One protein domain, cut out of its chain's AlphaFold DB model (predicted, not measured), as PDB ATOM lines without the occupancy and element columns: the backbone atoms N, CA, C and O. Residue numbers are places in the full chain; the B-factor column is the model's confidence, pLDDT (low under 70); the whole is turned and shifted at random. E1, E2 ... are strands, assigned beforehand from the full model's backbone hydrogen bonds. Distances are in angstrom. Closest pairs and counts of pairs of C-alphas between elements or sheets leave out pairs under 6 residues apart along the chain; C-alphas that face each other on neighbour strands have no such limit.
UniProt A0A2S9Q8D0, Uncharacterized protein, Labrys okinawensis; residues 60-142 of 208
ATOM      1  N   VAL A  60      45.804   1.346   3.595       89.88
ATOM      2  CA  VAL A  60      46.617   1.299   4.815       89.88
ATOM      3  C   VAL A  60      46.213   2.469   5.696       89.88
ATOM      4  O   VAL A  60      46.208   3.612   5.245       89.88
ATOM      5  N   SER A  61      45.917   2.201   6.963       90.88
ATOM      6  CA  SER A  61      45.614   3.235   7.950       90.88
ATOM      7  C   SER A  61      46.489   3.037   9.185       90.88
ATOM      8  O   SER A  61      46.603   1.925   9.694       90.88
ATOM      9  N   ALA A  62      47.108   4.109   9.668       88.88
ATOM     10  CA  ALA A  62      47.959   4.120  10.849       88.88
ATOM     11  C   ALA A  62      47.591   5.310  11.740       88.88
ATOM     12  O   ALA A  62      47.402   6.425  11.256       88.88
ATOM     13  N   LYS A  63      47.517   5.085  13.053       92.50
ATOM     14  CA  LYS A  63      47.210   6.126  14.036       92.50
ATOM     15  C   LYS A  63      48.168   6.024  15.215       92.50
ATOM     16  O   LYS A  63      48.242   4.981  15.857       92.50
ATOM     17  N   VAL A  64      48.873   7.112  15.514       91.81
ATOM     18  CA  VAL A  64      49.800   7.215  16.649       91.81
ATOM     19  C   VAL A  64      49.530   8.530  17.376       91.81
ATOM     20  O   VAL A  64      49.904   9.609  16.917       91.81
ATOM     21  N   GLY A  65      48.837   8.449  18.515       92.50
ATOM     22  CA  GLY A  65      48.422   9.627  19.280       92.50
ATOM     23  C   GLY A  65      47.545  10.577  18.443       92.50
ATOM     24  O   GLY A  65      46.515  10.132  17.926       92.50
ATOM     25  N   PRO A  66      47.913  11.869  18.302       91.88
ATOM     26  CA  PRO A  66      47.174  12.818  17.473       91.88
ATOM     27  C   PRO A  66      47.409  12.612  15.970       91.88
ATOM     28  O   PRO A  66      46.685  13.196  15.170       91.88
ATOM     29  N   VAL A  67      48.407  11.818  15.567       93.94
ATOM     30  CA  VAL A  67      48.744  11.609  14.157       93.94
ATOM     31  C   VAL A  67      47.876  10.500  13.573       93.94
ATOM     32  O   VAL A  67      47.843   9.390  14.104       93.94
ATOM     33  N   ASN A  68      47.204  10.782  12.464       91.75
ATOM     34  CA  ASN A  68      46.437   9.818  11.688       91.75
ATOM     35  C   ASN A  68      46.897   9.853  10.232       91.75
ATOM     36  O   ASN A  68      46.880  10.909   9.617       91.75
ATOM     37  N   ALA A  69      47.269   8.713   9.665       94.50
ATOM     38  CA  ALA A  69      47.643   8.575   8.267       94.50
ATOM     39  C   ALA A  69      46.779   7.502   7.611       94.50
ATOM     40  O   ALA A  69      46.648   6.395   8.120       94.50
ATOM     41  N   ASN A  70      46.193   7.830   6.471       93.00
ATOM     42  CA  ASN A  70      45.402   6.926   5.663       93.00
ATOM     43  C   ASN A  70      45.899   6.992   4.226       93.00
ATOM     44  O   ASN A  70      46.030   8.078   3.676       93.00
ATOM     45  N   SER A  71      46.141   5.848   3.608       94.12
ATOM     46  CA  SER A  71      46.507   5.741   2.206       94.12
ATOM     47  C   SER A  71      45.599   4.732   1.536       94.12
ATOM     48  O   SER A  71      45.494   3.605   2.002       94.12
ATOM     49  N   ASN A  72      44.946   5.121   0.448       92.56
ATOM     50  CA  ASN A  72      44.149   4.228  -0.374       92.56
ATOM     51  C   ASN A  72      44.584   4.356  -1.828       92.56
ATOM     52  O   ASN A  72      44.476   5.428  -2.421       92.56
ATOM     53  N   THR A  73      45.053   3.254  -2.397       92.56
ATOM     54  CA  THR A  73      45.438   3.153  -3.802       92.56
ATOM     55  C   THR A  73      44.560   2.132  -4.493       92.56
ATOM     56  O   THR A  73      44.475   0.989  -4.053       92.56
ATOM     57  N   SER A  74      43.938   2.529  -5.594       90.62
ATOM     58  CA  SER A  74      43.190   1.647  -6.468       90.62
ATOM     59  C   SER A  74      43.713   1.693  -7.896       90.62
ATOM     60  O   SER A  74      44.180   2.719  -8.381       90.62
ATOM     61  N   LEU A  75      43.634   0.558  -8.572       90.19
ATOM     62  CA  LEU A  75      43.923   0.395  -9.985       90.19
ATOM     63  C   LEU A  75      42.753  -0.355 -10.599       90.19
ATOM     64  O   LEU A  75      42.508  -1.493 -10.227       90.19
ATOM     65  N   ASN A  76      42.035   0.248 -11.535       89.06
ATOM     66  CA  ASN A  76      40.944  -0.401 -12.257       89.06
ATOM     67  C   ASN A  76      41.034  -0.092 -13.760       89.06
ATOM     68  O   ASN A  76      42.013   0.489 -14.227       89.06
ATOM     69  N   SER A  77      40.019  -0.485 -14.529       85.75
ATOM     70  CA  SER A  77      39.945  -0.205 -15.970       85.75
ATOM     71  C   SER A  77      39.950   1.292 -16.311       85.75
ATOM     72  O   SER A  77      40.340   1.661 -17.416       85.75
ATOM     73  N   SER A  78      39.566   2.156 -15.371       87.94
ATOM     74  CA  SER A  78      39.615   3.614 -15.510       87.94
ATOM     75  C   SER A  78      40.990   4.205 -15.174       87.94
ATOM     76  O   SER A  78      41.215   5.386 -15.440       87.94
ATOM     77  N   GLY A  79      41.915   3.409 -14.627       89.81
ATOM     78  CA  GLY A  79      43.288   3.805 -14.324       89.81
ATOM     79  C   GLY A  79      43.688   3.641 -12.857       89.81
ATOM     80  O   GLY A  79      43.037   2.943 -12.079       89.81
ATOM     81  N   LEU A  80      44.797   4.285 -12.496       92.62
ATOM     82  CA  LEU A  80      45.335   4.364 -11.140       92.62
ATOM     83  C   LEU A  80      44.739   5.575 -10.410       92.62
ATOM     84  O   LEU A  80      44.690   6.672 -10.967       92.62
ATOM     85  N   ASN A  81      44.361   5.398  -9.148       93.12
ATOM     86  CA  ASN A  81      44.001   6.469  -8.229       93.12
ATOM     87  C   ASN A  81      44.582   6.183  -6.839       93.12
ATOM     88  O   ASN A  81      44.212   5.212  -6.190       93.12
ATOM     89  N   SER A  82      45.477   7.039  -6.367       94.88
ATOM     90  CA  SER A  82      46.109   6.976  -5.054       94.88
ATOM     91  C   SER A  82      45.778   8.232  -4.266       94.88
ATOM     92  O   SER A  82      45.920   9.342  -4.773       94.88
ATOM     93  N   ASN A  83      45.335   8.062  -3.023       95.44
ATOM     94  CA  ASN A  83      45.078   9.150  -2.091       95.44
ATOM     95  C   ASN A  83      45.698   8.815  -0.744       95.44
ATOM     96  O   ASN A  83      45.314   7.837  -0.109       95.44
ATOM     97  N   THR A  84      46.608   9.661  -0.287       94.94
ATOM     98  CA  THR A  84      47.213   9.592   1.035       94.94
ATOM     99  C   THR A  84      46.877  10.861   1.799       94.94
ATOM    100  O   THR A  84      47.218  11.955   1.366       94.94
ATOM    101  N   THR A  85      46.227  10.725   2.945       94.12
ATOM    102  CA  THR A  85      45.938  11.820   3.868       94.12
ATOM    103  C   THR A  85      46.646  11.546   5.182       94.12
ATOM    104  O   THR A  85      46.444  10.491   5.774       94.12
ATOM    105  N   ALA A  86      47.435  12.494   5.664       94.50
ATOM    106  CA  ALA A  86      48.012  12.474   7.000       94.50
ATOM    107  C   ALA A  86      47.549  13.713   7.767       94.50
ATOM    108  O   ALA A  86      47.579  14.809   7.225       94.50
ATOM    109  N   SER A  87      47.126  13.576   9.014       93.81
ATOM    110  CA  SER A  87      46.708  14.692   9.858       93.81
ATOM    111  C   SER A  87      47.291  14.584  11.260       93.81
ATOM    112  O   SER A  87      47.590  13.491  11.737       93.81
ATOM    113  N   VAL A  88      47.465  15.729  11.917       93.50
ATOM    114  CA  VAL A  88      47.897  15.841  13.314       93.50
ATOM    115  C   VAL A  88      46.795  16.551  14.091       93.50
ATOM    116  O   VAL A  88      46.753  17.780  14.155       93.50
ATOM    117  N   GLY A  89      45.866  15.775  14.652       89.31
ATOM    118  CA  GLY A  89      44.670  16.280  15.319       89.31
ATOM    119  C   GLY A  89      43.938  17.298  14.442       89.31
ATOM    120  O   GLY A  89      43.635  17.017  13.286       89.31
ATOM    121  N   ASN A  90      43.726  18.495  14.991       86.56
ATOM    122  CA  ASN A  90      43.127  19.634  14.285       86.56
ATOM    123  C   ASN A  90      44.167  20.663  13.804       86.56
ATOM    124  O   ASN A  90      43.790  21.734  13.340       86.56
ATOM    125  N   ALA A  91      45.466  20.387  13.967       88.81
ATOM    126  CA  ALA A  91      46.527  21.363  13.715       88.81
ATOM    127  C   ALA A  91      46.933  21.427  12.238       88.81
ATOM    128  O   ALA A  91      47.190  22.508  11.707       88.81
ATOM    129  N   ALA A  92      47.016  20.268  11.580       92.12
ATOM    130  CA  ALA A  92      47.419  20.184  10.185       92.12
ATOM    131  C   ALA A  92      46.885  18.920   9.507       92.12
ATOM    132  O   ALA A  92      46.786  17.865  10.135       92.12
ATOM    133  N   THR A  93      46.604  19.028   8.211       93.19
ATOM    134  CA  THR A  93      46.284  17.920   7.310       93.19
ATOM    135  C   THR A  93      47.111  18.052   6.035       93.19
ATOM    136  O   THR A  93      47.020  19.053   5.336       93.19
ATOM    137  N   ALA A  94      47.895  17.035   5.708       93.75
ATOM    138  CA  ALA A  94      48.565  16.864   4.430       93.75
ATOM    139  C   ALA A  94      47.785  15.861   3.575       93.75
ATOM    140  O   ALA A  94      47.388  14.798   4.055       93.75
ATOM    141  N   LYS A  95      47.588  16.174   2.300       93.94
ATOM    142  CA  LYS A  95      46.936  15.309   1.325       93.94
ATOM    143  C   LYS A  95      47.804  15.195   0.083       93.94
ATOM    144  O   LYS A  95      48.115  16.187  -0.560       93.94
ATOM    145  N   VAL A  96      48.133  13.972  -0.291       94.94
ATOM    146  CA  VAL A  96      48.742  13.630  -1.571       94.94
ATOM    147  C   VAL A  96      47.716  12.842  -2.366       94.94
ATOM    148  O   VAL A  96      47.178  11.854  -1.877       94.94
ATOM    149  N   SER A  97      47.426  13.266  -3.584       93.88
ATOM    150  CA  SER A  97      46.577  12.515  -4.504       93.88
ATOM    151  C   SER A  97      47.264  12.394  -5.847       93.88
ATOM    152  O   SER A  97      47.693  13.401  -6.401       93.88
ATOM    153  N   ALA A  98      47.348  11.184  -6.379       94.44
ATOM    154  CA  ALA A  98      47.902  10.919  -7.692       94.44
ATOM    155  C   ALA A  98      46.940  10.036  -8.480       94.44
ATOM    156  O   ALA A  98      46.480   9.013  -7.980       94.44
ATOM    157  N   SER A  99      46.649  10.401  -9.718       93.94
ATOM    158  CA  SER A  99      45.866   9.589 -10.633       93.94
ATOM    159  C   SER A  99      46.546   9.496 -11.987       93.94
ATOM    160  O   SER A  99      47.244  10.409 -12.423       93.94
ATOM    161  N   ALA A 100      46.352   8.365 -12.649       93.12
ATOM    162  CA  ALA A 100      46.780   8.159 -14.020       93.12
ATOM    163  C   ALA A 100      45.670   7.415 -14.751       93.12
ATOM    164  O   ALA A 100      45.391   6.261 -14.426       93.12
ATOM    165  N   THR A 101      45.021   8.071 -15.711       90.38
ATOM    166  CA  THR A 101      43.950   7.461 -16.503       90.38
ATOM    167  C   THR A 101      44.373   7.356 -17.969       90.38
ATOM    168  O   THR A 101      45.075   8.242 -18.467       90.38
ATOM    169  N   PRO A 102      43.929   6.316 -18.701       87.00
ATOM    170  CA  PRO A 102      44.302   6.133 -20.107       87.00
ATOM    171  C   PRO A 102      43.956   7.334 -21.000       87.00
ATOM    172  O   PRO A 102      44.667   7.621 -21.958       87.00
ATOM    173  N   ASN A 103      42.880   8.056 -20.667       85.50
ATOM    174  CA  ASN A 103      42.314   9.103 -21.520       85.50
ATOM    175  C   ASN A 103      42.536  10.533 -21.008       85.50
ATOM    176  O   ASN A 103      42.270  11.474 -21.750       85.50
ATOM    177  N   SER A 104      42.990  10.722 -19.765       84.62
ATOM    178  CA  SER A 104      43.193  12.061 -19.175       84.62
ATOM    179  C   SER A 104      44.636  12.319 -18.743       84.62
ATOM    180  O   SER A 104      44.959  13.447 -18.376       84.62
ATOM    181  N   GLY A 105      45.509  11.311 -18.835       90.56
ATOM    182  CA  GLY A 105      46.921  11.423 -18.495       90.56
ATOM    183  C   GLY A 105      47.176  11.281 -16.996       90.56
ATOM    184  O   GLY A 105      46.494  10.510 -16.322       90.56
ATOM    185  N   VAL A 106      48.188  11.986 -16.489       93.81
ATOM    186  CA  VAL A 106      48.648  11.891 -15.094       93.81
ATOM    187  C   VAL A 106      48.316  13.181 -14.361       93.81
ATOM    188  O   VAL A 106      48.579  14.262 -14.872       93.81
ATOM    189  N   ASN A 107      47.779  13.081 -13.150       92.44
ATOM    190  CA  ASN A 107      47.569  14.212 -12.259       92.44
ATOM    191  C   ASN A 107      48.118  13.884 -10.874       92.44
ATOM    192  O   ASN A 107      47.777  12.856 -10.303       92.44
ATOM    193  N   ALA A 108      48.935  14.764 -10.319       94.81
ATOM    194  CA  ALA A 108      49.465  14.677  -8.972       94.81
ATOM    195  C   ALA A 108      49.173  15.988  -8.243       94.81
ATOM    196  O   ALA A 108      49.388  17.070  -8.780       94.81
ATOM    197  N   ASN A 109      48.685  15.892  -7.016       93.75
ATOM    198  CA  ASN A 109      48.454  17.027  -6.146       93.75
ATOM    199  C   ASN A 109      49.020  16.731  -4.762       93.75
ATOM    200  O   ASN A 109      48.783  15.653  -4.215       93.75
ATOM    201  N   VAL A 110      49.740  17.693  -4.204       93.81
ATOM    202  CA  VAL A 110      50.253  17.671  -2.837       93.81
ATOM    203  C   VAL A 110      49.769  18.940  -2.165       93.81
ATOM    204  O   VAL A 110      50.169  20.029  -2.556       93.81
ATOM    205  N   GLY A 111      48.906  18.780  -1.173       92.19
ATOM    206  CA  GLY A 111      48.334  19.861  -0.390       92.19
ATOM    207  C   GLY A 111      48.668  19.715   1.081       92.19
ATOM    208  O   GLY A 111      48.693  18.606   1.615       92.19
ATOM    209  N   VAL A 112      48.893  20.832   1.753       92.12
ATOM    210  CA  VAL A 112      48.949  20.930   3.208       92.12
ATOM    211  C   VAL A 112      48.007  22.038   3.639       92.12
ATOM    212  O   VAL A 112      48.056  23.139   3.109       92.12
ATOM    213  N   ASN A 113      47.146  21.737   4.600       90.75
ATOM    214  CA  ASN A 113      46.273  22.691   5.259       90.75
ATOM    215  C   ASN A 113      46.655  22.728   6.733       90.75
ATOM    216  O   ASN A 113      46.779  21.682   7.375       90.75
ATOM    217  N   SER A 114      46.874  23.921   7.262       89.69
ATOM    218  CA  SER A 114      47.184  24.122   8.673       89.69
ATOM    219  C   SER A 114      46.553  25.412   9.167       89.69
ATOM    220  O   SER A 114      46.180  26.280   8.384       89.69
ATOM    221  N   SER A 115      46.502  25.592  10.484       84.94
ATOM    222  CA  SER A 115      46.005  26.842  11.074       84.94
ATOM    223  C   SER A 115      46.856  28.079  10.734       84.94
ATOM    224  O   SER A 115      46.421  29.195  11.000       84.94
ATOM    225  N   LEU A 116      48.068  27.892  10.192       84.94
ATOM    226  CA  LEU A 116      49.006  28.974   9.872       84.94
ATOM    227  C   LEU A 116      49.043  29.313   8.383       84.94
ATOM    228  O   LEU A 116      49.231  30.472   8.031       84.94
ATOM    229  N   ALA A 117      48.925  28.305   7.524       85.44
ATOM    230  CA  ALA A 117      48.977  28.456   6.079       85.44
ATOM    231  C   ALA A 117      48.484  27.188   5.379       85.44
ATOM    232  O   ALA A 117      48.676  26.072   5.881       85.44
ATOM    233  N   ASP A 118      47.954  27.383   4.180       89.00
ATOM    234  CA  ASP A 118      47.693  26.339   3.204       89.00
ATOM    235  C   ASP A 118      48.692  26.454   2.056       89.00
ATOM    236  O   ASP A 118      49.064  27.555   1.637       89.00
ATOM    237  N   ALA A 119      49.124  25.318   1.529       89.69
ATOM    238  CA  ALA A 119      49.917  25.268   0.316       89.69
ATOM    239  C   ALA A 119      49.513  24.058  -0.515       89.69
ATOM    240  O   ALA A 119      49.390  22.957   0.014       89.69
ATOM    241  N   ASP A 120      49.370  24.263  -1.817       90.75
ATOM    242  CA  ASP A 120      49.000  23.238  -2.778       90.75
ATOM    243  C   ASP A 120      49.943  23.287  -3.977       90.75
ATOM    244  O   ASP A 120      50.237  24.347  -4.530       90.75
ATOM    245  N   VAL A 121      50.411  22.121  -4.404       92.81
ATOM    246  CA  VAL A 121      51.168  21.937  -5.637       92.81
ATOM    247  C   VAL A 121      50.435  20.912  -6.477       92.81
ATOM    248  O   VAL A 121      50.316  19.753  -6.087       92.81
ATOM    249  N   THR A 122      49.985  21.327  -7.655       90.62
ATOM    250  CA  THR A 122      49.370  20.451  -8.649       90.62
ATOM    251  C   THR A 122      50.292  20.332  -9.853       90.62
ATOM    252  O   THR A 122      50.748  21.332 -10.396       90.62
ATOM    253  N   ALA A 123      50.540  19.114 -10.309       91.69
ATOM    254  CA  ALA A 123      51.209  18.838 -11.567       91.69
ATOM    255  C   ALA A 123      50.357  17.862 -12.371       91.69
ATOM    256  O   ALA A 123      49.982  16.801 -11.877       91.69
ATOM    257  N   SER A 124      50.063  18.204 -13.616       91.44
ATOM    258  CA  SER A 124      49.344  17.332 -14.529       91.44
ATOM    259  C   SER A 124      50.044  17.242 -15.875       91.44
ATOM    260  O   SER A 124      50.637  18.198 -16.364       91.44
ATOM    261  N   LEU A 125      49.991  16.060 -16.472       91.75
ATOM    262  CA  LEU A 125      50.361  15.806 -17.852       91.75
ATOM    263  C   LEU A 125      49.098  15.356 -18.570       91.75
ATOM    264  O   LEU A 125      48.572  14.283 -18.282       91.75
ATOM    265  N   ASN A 126      48.630  16.173 -19.502       86.31
ATOM    266  CA  ASN A 126      47.484  15.874 -20.342       86.31
ATOM    267  C   ASN A 126      47.971  15.399 -21.721       86.31
ATOM    268  O   ASN A 126      48.926  15.944 -22.280       86.31
ATOM    269  N   ASN A 127      47.298  14.393 -22.282       76.12
ATOM    270  CA  ASN A 127      47.605  13.792 -23.586       76.12
ATOM    271  C   ASN A 127      47.500  14.761 -24.782       76.12
ATOM    272  O   ASN A 127      48.019  14.452 -25.850       76.12
ATOM    273  N   THR A 128      46.856  15.916 -24.612       73.94
ATOM    274  CA  THR A 128      46.640  16.910 -25.675       73.94
ATOM    275  C   THR A 128      47.293  18.261 -25.400       73.94
ATOM    276  O   THR A 128      47.700  18.934 -26.344       73.94
ATOM    277  N   THR A 129      47.419  18.666 -24.134       77.44
ATOM    278  CA  THR A 129      47.873  20.021 -23.764       77.44
ATOM    279  C   THR A 129      49.244  20.066 -23.084       77.44
ATOM    280  O   THR A 129      49.735  21.152 -22.785       77.44
ATOM    281  N   GLY A 130      49.905  18.917 -22.895       84.44
ATOM    282  CA  GLY A 130      51.256  18.845 -22.334       84.44
ATOM    283  C   GLY A 130      51.281  18.920 -20.805       84.44
ATOM    284  O   GLY A 130      50.385  18.406 -20.135       84.44
ATOM    285  N   VAL A 131      52.347  19.505 -20.250       91.94
ATOM    286  CA  VAL A 131      52.580  19.585 -18.797       91.94
ATOM    287  C   VAL A 131      52.016  20.891 -18.239       91.94
ATOM    288  O   VAL A 131      52.369  21.972 -18.705       91.94
ATOM    289  N   ASN A 132      51.198  20.790 -17.196       87.88
ATOM    290  CA  ASN A 132      50.676  21.906 -16.421       87.88
ATOM    291  C   ASN A 132      51.134  21.793 -14.962       87.88
ATOM    292  O   ASN A 132      51.010  20.735 -14.349       87.88
ATOM    293  N   VAL A 133      51.638  22.890 -14.396       91.88
ATOM    294  CA  VAL A 133      52.070  22.960 -12.994       91.88
ATOM    295  C   VAL A 133      51.456  24.192 -12.346       91.88
ATOM    296  O   VAL A 133      51.608  25.303 -12.850       91.88
ATOM    297  N   GLY A 134      50.768  23.991 -11.227       87.25
ATOM    298  CA  GLY A 134      50.194  25.033 -10.389       87.25
ATOM    299  C   GLY A 134      50.776  24.969  -8.984       87.25
ATOM    300  O   GLY A 134      50.934  23.887  -8.423       87.25
ATOM    301  N   VAL A 135      51.084  26.132  -8.418       90.19
ATOM    302  CA  VAL A 135      51.489  26.279  -7.018       90.19
ATOM    303  C   VAL A 135      50.605  27.351  -6.397       90.19
ATOM    304  O   VAL A 135      50.549  28.473  -6.900       90.19
ATOM    305  N   GLY A 136      49.905  26.995  -5.329       85.38
ATOM    306  CA  GLY A 136      49.074  27.882  -4.530       85.38
ATOM    307  C   GLY A 136      49.599  27.949  -3.105       85.38
ATOM    308  O   GLY A 136      49.990  26.937  -2.533       85.38
ATOM    309  N   VAL A 137      49.611  29.148  -2.532       87.31
ATOM    310  CA  VAL A 137      49.861  29.366  -1.105       87.31
ATOM    311  C   VAL A 137      48.816  30.338  -0.582       87.31
ATOM    312  O   VAL A 137      48.531  31.354  -1.217       87.31
ATOM    313  N   ASN A 138      48.236  30.023   0.566       82.62
ATOM    314  CA  ASN A 138      47.264  30.859   1.250       82.62
ATOM    315  C   ASN A 138      47.707  31.021   2.702       82.62
ATOM    316  O   ASN A 138      47.747  30.057   3.458       82.62
ATOM    317  N   VAL A 139      48.048  32.244   3.095       82.12
ATOM    318  CA  VAL A 139      48.385  32.574   4.483       82.12
ATOM    319  C   VAL A 139      47.305  33.530   4.994       82.12
ATOM    320  O   VAL A 139      47.100  34.576   4.361       82.12
ATOM    321  N   PRO A 140      46.607  33.219   6.104       73.69
ATOM    322  CA  PRO A 140      45.578  34.084   6.664       73.69
ATOM    323  C   PRO A 140      46.104  35.510   6.869       73.69
ATOM    324  O   PRO A 140      47.164  35.715   7.455       73.69
ATOM    325  N   GLY A 141      45.367  36.505   6.372       63.59
ATOM    326  CA  GLY A 141      45.738  37.920   6.497       63.59
ATOM    327  C   GLY A 141      46.692  38.447   5.420       63.59
ATOM    328  O   GLY A 141      46.988  39.640   5.416       63.59
ATOM    329  N   THR A 142      47.122  37.613   4.472       62.19
ATOM    330  CA  THR A 142      47.799  38.072   3.253       62.19
ATOM    331  C   THR A 142      46.876  37.853   2.062       62.19
ATOM    332  O   THR A 142      46.344  36.763   1.883       62.19
TER     333      THR A 142
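This is residues 60 to 142 of the 208 residues of an uncharacterized protein of Labrys okinawensis (UniProt A0A2S9Q8D0). What shape do these atoms make? They make one thin slab: a single flat sheet of seven strands, E1 to E7, laid side by side in chain order like a ribbon folded back and forth, with no named helix over either face. The first strand, E1, is a short one at one edge, and E7 makes the other edge. What is it built of? The printed part has 83 residues, with no named helix and seven strands in the order E1 E2 E3 E4 E5 E6 E7 both along the chain and across the sheet, antiparallel throughout; its class is all strand. How far does it reach? It is loose, with a radius of gyration of the C-alphas of 15.0 A, and spans 41 by 35 by 10 A.

How does the sheet begin? E1, residues 60 to 64, and E2, residues 67 to 76, form a hairpin, antiparallel at 177 degrees, with N 62 and O 69 2.8 A apart. E2 and E3, residues 79 to 88, form the next hairpin, at 176 degrees, with N 72 and O 83 2.8 A apart. How does it go on? E3 and E4, residues 92 to 101, are antiparallel at 177 degrees, with N 84 and O 96 2.8 A apart. E4 and E5, residues 105 to 114, are antiparallel at 175 degrees, with N 97 and O 109 2.8 A apart. How does it end? E5 and E6, residues 118 to 126, are antiparallel at 180 degrees, with N 110 and O 121 2.8 A apart. E6 and E7, residues 130 to 138, are antiparallel at 172 degrees, with N 122 and O 134 2.8 A apart. What is the arrangement called? The seven strands form a meander, each the antiparallel neighbour of the one before, with edge strands E1 and E7, which are apart.

Where does E1 begin? C-alpha 60 is at (46.617, 1.299, 4.815), and E1 is 13.6 A long. How long are the inner strands? E2 measures 30.0 A, E3 30.5 A, E4 29.8 A, E5 30.0 A and E6 25.8 A from first to last C-alpha. Where does E7 end? It runs 26.8 A to C-alpha 138 at (47.264, 30.859, 1.250).

How large is it? The two C-alphas farthest apart, those of Gly 65 and Thr 128, are 45.6 A apart. Is it interrupted, or are any links long? The printed part has no cut, and the six links between the strands are tight. Where is confidence low? The mean pLDDT of the printed part is 89.4, and residues 141 to 142 are under 70.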